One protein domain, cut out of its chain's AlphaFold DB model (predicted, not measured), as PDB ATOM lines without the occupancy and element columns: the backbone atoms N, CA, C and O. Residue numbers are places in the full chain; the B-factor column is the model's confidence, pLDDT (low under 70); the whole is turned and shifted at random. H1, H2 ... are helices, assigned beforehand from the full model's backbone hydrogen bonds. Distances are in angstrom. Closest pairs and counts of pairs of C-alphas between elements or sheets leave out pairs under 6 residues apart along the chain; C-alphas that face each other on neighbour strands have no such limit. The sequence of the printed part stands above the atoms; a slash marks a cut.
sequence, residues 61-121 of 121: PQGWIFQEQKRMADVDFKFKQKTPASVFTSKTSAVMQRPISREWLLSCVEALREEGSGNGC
ATOM      1  N   PRO A  61     -47.016 -22.452 -51.529       86.25
ATOM      2  CA  PRO A  61     -46.724 -22.006 -50.175       86.25
ATOM      3  C   PRO A  61     -48.015 -21.835 -49.374       86.25
ATOM      4  O   PRO A  61     -48.925 -21.103 -49.765       86.25
ATOM      5  N   GLN A  62     -48.108 -22.522 -48.240       88.50
ATOM      6  CA  GLN A  62     -49.300 -22.461 -47.407       88.50
ATOM      7  C   GLN A  62     -49.227 -21.225 -46.506       88.50
ATOM      8  O   GLN A  62     -48.413 -21.169 -45.586       88.50
ATOM      9  N   GLY A  63     -50.097 -20.242 -46.751       89.19
ATOM     10  CA  GLY A  63     -50.076 -18.960 -46.033       89.19
ATOM     11  C   GLY A  63     -50.185 -19.090 -44.509       89.19
ATOM     12  O   GLY A  63     -49.564 -18.318 -43.781       89.19
ATOM     13  N   TRP A  64     -50.891 -20.109 -44.008       92.50
ATOM     14  CA  TRP A  64     -51.002 -20.350 -42.567       92.50
ATOM     15  C   TRP A  64     -49.654 -20.705 -41.917       92.50
ATOM     16  O   TRP A  64     -49.416 -20.308 -40.779       92.50
ATOM     17  N   ILE A  65     -48.744 -21.388 -42.630       91.75
ATOM     18  CA  ILE A  65     -47.408 -21.730 -42.111       91.75
ATOM     19  C   ILE A  65     -46.608 -20.450 -41.888       91.75
ATOM     20  O   ILE A  65     -45.987 -20.277 -40.842       91.75
ATOM     21  N   PHE A  66     -46.648 -19.535 -42.858       90.00
ATOM     22  CA  PHE A  66     -45.986 -18.240 -42.740       90.00
ATOM     23  C   PHE A  66     -46.563 -17.416 -41.581       90.00
ATOM     24  O   PHE A  66     -45.807 -16.882 -40.771       90.00
ATOM     25  N   GLN A  67     -47.893 -17.358 -41.459       92.12
ATOM     26  CA  GLN A  67     -48.558 -16.644 -40.364       92.12
ATOM     27  C   GLN A  67     -48.183 -17.203 -38.988       92.12
ATOM     28  O   GLN A  67     -47.963 -16.431 -38.055       92.12
ATOM     29  N   GLU A  68     -48.070 -18.525 -38.865       93.50
ATOM     30  CA  GLU A  68     -47.655 -19.167 -37.621       93.50
ATOM     31  C   GLU A  68     -46.201 -18.830 -37.270       93.50
ATOM     32  O   GLU A  68     -45.919 -18.407 -36.150       93.50
ATOM     33  N   GLN A  69     -45.280 -18.930 -38.236       91.62
ATOM     34  CA  GLN A  69     -43.878 -18.550 -38.027       91.62
ATOM     35  C   GLN A  69     -43.744 -17.075 -37.638       91.62
ATOM     36  O   GLN A  69     -43.005 -16.745 -36.713       91.62
ATOM     37  N   LYS A  70     -44.504 -16.191 -38.295       90.81
ATOM     38  CA  LYS A  70     -44.555 -14.765 -37.963       90.81
ATOM     39  C   LYS A  70     -45.031 -14.532 -36.530       90.81
ATOM     40  O   LYS A  70     -44.407 -13.772 -35.799       90.81
ATOM     41  N   ARG A  71     -46.100 -15.210 -36.102       92.56
ATOM     42  CA  ARG A  71     -46.620 -15.086 -34.735       92.56
ATOM     43  C   ARG A  71     -45.595 -15.546 -33.697       92.56
ATOM     44  O   ARG A  71     -45.439 -14.873 -32.683       92.56
ATOM     45  N   MET A  72     -44.902 -16.657 -33.944       93.00
ATOM     46  CA  MET A  72     -43.839 -17.139 -33.054       93.00
ATOM     47  C   MET A  72     -42.694 -16.125 -32.949       93.00
ATOM     48  O   MET A  72     -42.307 -15.751 -31.846       93.00
ATOM     49  N   ALA A  73     -42.236 -15.598 -34.086       90.38
ATOM     50  CA  ALA A  73     -41.230 -14.539 -34.151       90.38
ATOM     51  C   ALA A  73     -41.625 -13.273 -33.365       90.38
ATOM     52  O   ALA A  73     -40.810 -12.714 -32.626       90.38
ATOM     53  N   ASP A  74     -42.879 -12.828 -33.484       91.31
ATOM     54  CA  ASP A  74     -43.384 -11.655 -32.761       91.31
ATOM     55  C   ASP A  74     -43.399 -11.881 -31.238       91.31
ATOM     56  O   ASP A  74     -43.088 -10.974 -30.459       91.31
ATOM     57  N   VAL A  75     -43.748 -13.096 -30.799       92.81
ATOM     58  CA  VAL A  75     -43.715 -13.493 -29.384       92.81
ATOM     59  C   VAL A  75     -42.275 -13.517 -28.871       92.81
ATOM     60  O   VAL A  75     -42.001 -12.922 -27.825       92.81
ATOM     61  N   ASP A  76     -41.353 -14.126 -29.617       90.81
ATOM     62  CA  ASP A  76     -39.934 -14.193 -29.257       90.81
ATOM     63  C   ASP A  76     -39.325 -12.794 -29.109       90.81
ATOM     64  O   ASP A  76     -38.654 -12.514 -28.113       90.81
ATOM     65  N   PHE A  77     -39.630 -11.879 -30.036       90.69
ATOM     66  CA  PHE A  77     -39.182 -10.489 -29.954       90.69
ATOM     67  C   PHE A  77     -39.774  -9.770 -28.733       90.69
ATOM     68  O   PHE A  77     -39.056  -9.095 -27.991       90.69
ATOM     69  N   LYS A  78     -41.080  -9.934 -28.483       91.44
ATOM     70  CA  LYS A  78     -41.782  -9.275 -27.370       91.44
ATOM     71  C   LYS A  78     -41.240  -9.690 -26.002       91.44
ATOM     72  O   LYS A  78     -41.183  -8.857 -25.097       91.44
ATOM     73  N   PHE A  79     -40.865 -10.957 -25.840       92.81
ATOM     74  CA  PHE A  79     -40.377 -11.511 -24.572       92.81
ATOM     75  C   PHE A  79     -38.857 -11.693 -24.525       92.81
ATOM     76  O   PHE A  79     -38.329 -12.348 -23.622       92.81
ATOM     77  N   LYS A  80     -38.131 -11.080 -25.463       88.81
ATOM     78  CA  LYS A  80     -36.682 -11.190 -25.543       88.81
ATOM     79  C   LYS A  80     -35.995 -10.653 -24.293       88.81
ATOM     80  O   LYS A  80     -36.166  -9.503 -23.887       88.81
ATOM     81  N   GLN A  81     -35.148 -11.489 -23.705       92.62
ATOM     82  CA  GLN A  81     -34.347 -11.110 -22.550       92.62
ATOM     83  C   GLN A  81     -33.179 -10.199 -22.941       92.62
ATOM     84  O   GLN A  81     -32.651 -10.248 -24.056       92.62
ATOM     85  N   LYS A  82     -32.731  -9.382 -21.983       91.19
ATOM     86  CA  LYS A  82     -31.550  -8.534 -22.157       91.19
ATOM     87  C   LYS A  82     -30.311  -9.402 -22.373       91.19
ATOM     88  O   LYS A  82     -29.915 -10.165 -21.498       91.19
ATOM     89  N   THR A  83     -29.673  -9.239 -23.526       91.25
ATOM     90  CA  THR A  83     -28.361  -9.827 -23.808       91.25
ATOM     91  C   THR A  83     -27.244  -8.941 -23.247       91.25
ATOM     92  O   THR A  83     -27.442  -7.728 -23.135       91.25
ATOM     93  N   PRO A  84     -26.050  -9.488 -22.954       95.94
ATOM     94  CA  PRO A  84     -24.893  -8.690 -22.554       95.94
ATOM     95  C   PRO A  84     -24.624  -7.531 -23.522       95.94
ATOM     96  O   PRO A  84     -24.755  -7.693 -24.739       95.94
ATOM     97  N   ALA A  85     -24.223  -6.375 -22.985       94.94
ATOM     98  CA  ALA A  85     -24.077  -5.141 -23.759       94.94
ATOM     99  C   ALA A  85     -23.129  -5.298 -24.960       94.94
ATOM    100  O   ALA A  85     -23.442  -4.822 -26.044       94.94
ATOM    101  N   SER A  86     -22.023  -6.030 -24.794       95.94
ATOM    102  CA  SER A  86     -21.050  -6.306 -25.860       95.94
ATOM    103  C   SER A  86     -21.652  -7.074 -27.040       95.94
ATOM    104  O   SER A  86     -21.413  -6.741 -28.200       95.94
ATOM    105  N   VAL A  87     -22.469  -8.090 -26.756       93.69
ATOM    106  CA  VAL A  87     -23.143  -8.895 -27.782       93.69
ATOM    107  C   VAL A  87     -24.227  -8.069 -28.466       93.69
ATOM    108  O   VAL A  87     -24.376  -8.134 -29.685       93.69
ATOM    109  N   PHE A  88     -24.972  -7.280 -27.692       92.44
ATOM    110  CA  PHE A  88     -26.038  -6.437 -28.215       92.44
ATOM    111  C   PHE A  88     -25.511  -5.378 -29.191       92.44
ATOM    112  O   PHE A  88     -26.027  -5.263 -30.302       92.44
ATOM    113  N   THR A  89     -24.469  -4.635 -28.807       94.19
ATOM    114  CA  THR A  89     -23.891  -3.580 -29.651       94.19
ATOM    115  C   THR A  89     -23.261  -4.152 -30.914       94.19
ATOM    116  O   THR A  89     -23.507  -3.622 -31.993       94.19
ATOM    117  N   SER A  90     -22.527  -5.265 -30.806       94.00
ATOM    118  CA  SER A  90     -21.913  -5.939 -31.955       94.00
ATOM    119  C   SER A  90     -22.951  -6.480 -32.944       94.00
ATOM    120  O   SER A  90     -22.825  -6.270 -34.149       94.00
ATOM    121  N   LYS A  91     -24.016  -7.134 -32.458       90.00
ATOM    122  CA  LYS A  91     -25.096  -7.609 -33.335       90.00
ATOM    123  C   LYS A  91     -25.825  -6.442 -33.997       90.00
ATOM    124  O   LYS A  91     -26.054  -6.474 -35.199       90.00
ATOM    125  N   THR A  92     -26.159  -5.408 -33.230       90.75
ATOM    126  CA  THR A  92     -26.903  -4.249 -33.740       90.75
ATOM    127  C   THR A  92     -26.091  -3.472 -34.777       90.75
ATOM    128  O   THR A  92     -26.635  -3.100 -35.812       90.75
ATOM    129  N   SER A  93     -24.786  -3.279 -34.562       92.25
ATOM    130  CA  SER A  93     -23.921  -2.591 -35.528       92.25
ATOM    131  C   SER A  93     -23.790  -3.352 -36.849       92.25
ATOM    132  O   SER A  93     -23.746  -2.724 -37.903       92.25
ATOM    133  N   ALA A  94     -23.803  -4.689 -36.824       88.31
ATOM    134  CA  ALA A  94     -23.842  -5.497 -38.043       88.31
ATOM    135  C   ALA A  94     -25.159  -5.308 -38.819       88.31
ATOM    136  O   ALA A  94     -25.161  -5.276 -40.048       88.31
ATOM    137  N   VAL A  95     -26.282  -5.140 -38.116       88.25
ATOM    138  CA  VAL A  95     -27.593  -4.894 -38.739       88.25
ATOM    139  C   VAL A  95     -27.672  -3.482 -39.332       88.25
ATOM    140  O   VAL A  95     -28.243  -3.322 -40.406       88.25
ATOM    141  N   MET A  96     -27.036  -2.481 -38.711       89.88
ATOM    142  CA  MET A  96     -26.963  -1.105 -39.236       89.88
ATOM    143  C   MET A  96     -26.290  -1.000 -40.616       89.88
ATOM    144  O   MET A  96     -26.481  -0.004 -41.306       89.88
ATOM    145  N   GLN A  97     -25.505  -2.002 -41.026       86.75
ATOM    146  CA  GLN A  97     -24.881  -2.042 -42.356       86.75
ATOM    147  C   GLN A  97     -25.877  -2.404 -43.468       86.75
ATOM    148  O   GLN A  97     -25.558  -2.268 -44.647       86.75
ATOM    149  N   ARG A  98     -27.068  -2.901 -43.113       82.94
ATOM    150  CA  ARG A  98     -28.115  -3.267 -44.072       82.94
ATOM    151  C   ARG A  98     -28.946  -2.034 -44.447       82.94
ATOM    152  O   ARG A  98     -29.144  -1.164 -43.600       82.94
ATOM    153  N   PRO A  99     -29.482  -1.963 -45.679       83.44
ATOM    154  CA  PRO A  99     -30.342  -0.865 -46.115       83.44
ATOM    155  C   PRO A  99     -31.743  -1.002 -45.495       83.44
ATOM    156  O   PRO A  99     -32.697  -1.394 -46.159       83.44
ATOM    157  N   ILE A 100     -31.856  -0.734 -44.194       82.00
ATOM    158  CA  ILE A 100     -33.098  -0.846 -43.424       82.00
ATOM    159  C   ILE A 100     -33.369   0.473 -42.703       82.00
ATOM    160  O   ILE A 100     -32.439   1.157 -42.267       82.00
ATOM    161  N   SER A 101     -34.637   0.850 -42.549       85.75
ATOM    162  CA  SER A 101     -34.951   2.068 -41.804       85.75
ATOM    163  C   SER A 101     -34.690   1.878 -40.305       85.75
ATOM    164  O   SER A 101     -34.894   0.804 -39.733       85.75
ATOM    165  N   ARG A 102     -34.255   2.959 -39.655       84.19
ATOM    166  CA  ARG A 102     -33.853   2.998 -38.238       84.19
ATOM    167  C   ARG A 102     -34.924   2.504 -37.264       84.19
ATOM    168  O   ARG A 102     -34.579   1.921 -36.242       84.19
ATOM    169  N   GLU A 103     -36.201   2.690 -37.577       86.62
ATOM    170  CA  GLU A 103     -37.320   2.226 -36.755       86.62
ATOM    171  C   GLU A 103     -37.426   0.692 -36.687       86.62
ATOM    172  O   GLU A 103     -37.963   0.153 -35.722       86.62
ATOM    173  N   TRP A 104     -36.841  -0.025 -37.652       85.75
ATOM    174  CA  TRP A 104     -36.860  -1.487 -37.702       85.75
ATOM    175  C   TRP A 104     -35.560  -2.126 -37.227       85.75
ATOM    176  O   TRP A 104     -35.454  -3.348 -37.237       85.75
ATOM    177  N   LEU A 105     -34.571  -1.345 -36.790       87.56
ATOM    178  CA  LEU A 105     -33.230  -1.847 -36.486       87.56
ATOM    179  C   LEU A 105     -33.229  -3.022 -35.494       87.56
ATOM    180  O   LEU A 105     -32.460  -3.967 -35.647       87.56
ATOM    181  N   LEU A 106     -34.104  -2.969 -34.487       87.19
ATOM    182  CA  LEU A 106     -34.194  -3.996 -33.448       87.19
ATOM    183  C   LEU A 106     -35.100  -5.169 -33.834       87.19
ATOM    184  O   LEU A 106     -34.839  -6.291 -33.413       87.19
ATOM    185  N   SER A 107     -36.146  -4.918 -34.624       85.56
ATOM    186  CA  SER A 107     -37.142  -5.928 -34.996       85.56
ATOM    187  C   SER A 107     -36.799  -6.662 -36.291       85.56
ATOM    188  O   SER A 107     -37.263  -7.775 -36.484       85.56
ATOM    189  N   CYS A 108     -35.977  -6.081 -37.166       76.88
ATOM    190  CA  CYS A 108     -35.658  -6.605 -38.498       76.88
ATOM    191  C   CYS A 108     -35.118  -8.041 -38.495       76.88
ATOM    192  O   CYS A 108     -35.377  -8.806 -39.414       76.88
ATOM    193  N   VAL A 109     -34.338  -8.408 -37.476       75.00
ATOM    194  CA  VAL A 109     -33.711  -9.735 -37.410       75.00
ATOM    195  C   VAL A 109     -34.701 -10.819 -36.981       75.00
ATOM    196  O   VAL A 109     -34.475 -11.987 -37.274       75.00
ATOM    197  N   GLU A 110     -35.765 -10.448 -36.271       75.56
ATOM    198  CA  GLU A 110     -36.658 -11.408 -35.616       75.56
ATOM    199  C   GLU A 110     -38.051 -11.418 -36.233       75.56
ATOM    200  O   GLU A 110     -38.597 -12.490 -36.449       75.56
ATOM    201  N   ALA A 111     -38.606 -10.258 -36.581       78.38
ATOM    202  CA  ALA A 111     -39.948 -10.149 -37.131       78.38
ATOM    203  C   ALA A 111     -39.980 -10.511 -38.624       78.38
ATOM    204  O   ALA A 111     -39.338  -9.855 -39.443       78.38
ATOM    205  N   LEU A 112     -40.797 -11.507 -38.978       81.56
ATOM    206  CA  LEU A 112     -41.072 -11.885 -40.366       81.56
ATOM    207  C   LEU A 112     -42.141 -10.968 -40.979       81.56
ATOM    208  O   LEU A 112     -43.196 -10.736 -40.378       81.56
ATOM    209  N   ARG A 113     -41.903 -10.466 -42.195       78.19
ATOM    210  CA  ARG A 113     -42.848  -9.607 -42.931       78.19
ATOM    211  C   ARG A 113     -43.111 -10.134 -44.328       78.19
ATOM    212  O   ARG A 113     -42.365 -10.947 -44.859       78.19
ATOM    213  N   GLU A 114     -44.239  -9.706 -44.879       69.94
ATOM    214  CA  GLU A 114     -44.648 -10.083 -46.228       69.94
ATOM    215  C   GLU A 114     -43.826  -9.310 -47.267       69.94
ATOM    216  O   GLU A 114     -43.468  -8.145 -47.051       69.94
ATOM    217  N   GLU A 115     -43.541  -9.966 -48.395       51.62
ATOM    218  CA  GLU A 115     -42.823  -9.412 -49.548       51.62
ATOM    219  C   GLU A 115     -43.642  -8.283 -50.202       51.62
ATOM    220  O   GLU A 115     -44.368  -8.463 -51.173       51.62
ATOM    221  N   GLY A 116     -43.553  -7.096 -49.611       44.47
ATOM    222  CA  GLY A 116     -44.211  -5.864 -50.058       44.47
ATOM    223  C   GLY A 116     -43.689  -4.614 -49.341       44.47
ATOM    224  O   GLY A 116     -43.828  -3.499 -49.835       44.47
ATOM    225  N   SER A 117     -43.016  -4.797 -48.202       42.44
ATOM    226  CA  SER A 117     -42.182  -3.790 -47.546       42.44
ATOM    227  C   SER A 117     -40.799  -3.810 -48.201       42.44
ATOM    228  O   SER A 117     -39.991  -4.684 -47.905       42.44
ATOM    229  N   GLY A 118     -40.519  -2.891 -49.129       42.59
ATOM    230  CA  GLY A 118     -39.286  -2.828 -49.935       42.59
ATOM    231  C   GLY A 118     -37.962  -2.599 -49.184       42.59
ATOM    232  O   GLY A 118     -37.033  -2.060 -49.771       42.59
ATOM    233  N   ASN A 119     -37.849  -2.997 -47.917       44.56
ATOM    234  CA  ASN A 119     -36.709  -2.726 -47.047       44.56
ATOM    235  C   ASN A 119     -36.232  -3.979 -46.309       44.56
ATOM    236  O   ASN A 119     -36.338  -4.011 -45.093       44.56
ATOM    237  N   GLY A 120     -35.680  -4.975 -47.015       49.16
ATOM    238  CA  GLY A 120     -34.690  -5.944 -46.487       49.16
ATOM    239  C   GLY A 120     -34.985  -6.678 -45.161       49.16
ATOM    240  O   GLY A 120     -34.067  -7.285 -44.603       49.16
ATOM    241  N   CYS A 121     -36.226  -6.591 -44.687       45.12
ATOM    242  CA  CYS A 121     -36.889  -7.164 -43.527       45.12
ATOM    243  C   CYS A 121     -38.398  -7.154 -43.869       45.12
ATOM    244  O   CYS A 121     -39.049  -8.162 -43.568       45.12
TER     245      CYS A 121
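Overview. This is residues 61 to 121 of the 121 residues of the protein "Metalloenzyme, LuxS/M16 peptidase-like protein" of Coniochaeta sp. 2T2.1 (UniProt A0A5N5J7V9). An open, loosely built frame: H1 and H2 make two sides, joined by a link, and the unnamed stretch 96 to 121 folds back from H2 into the space between them. Residues 79 to 87 stick out free. The printed part has 61 residues with two named helices, H1 then H2, and no named strand; the class is all helix, with 27 residues in named elements, under half. It is only just loose, close to compact, with a radius of gyration of the C-alphas of 13.0 A, and spans 39 by 26 by 16 A.

Along the chain. H1, residues 63 to 78, begins at C-alpha 63 (-50.076, -18.960, -46.033) and is 22.6 A long. H2, residues 85 to 95, ends at C-alpha 95 (-27.593, -4.894, -38.739) and is 15.4 A long.

Arrangement. H1 and H2 are apart, with no C-alpha of the one within 8 A of the other. A short link of 6 residues joins them. Residues 79 to 87, of which 85 to 87 belong to H2, stand free. Every O i to N i+4 pair is within hydrogen-bond range in H1 and H2.

Size, cuts and confidence. The C-alphas farthest apart, of Gln 62 and Ser 86, are 39.0 A apart. The printed part has no cut. Residues 114 to 121 have pLDDT under 70.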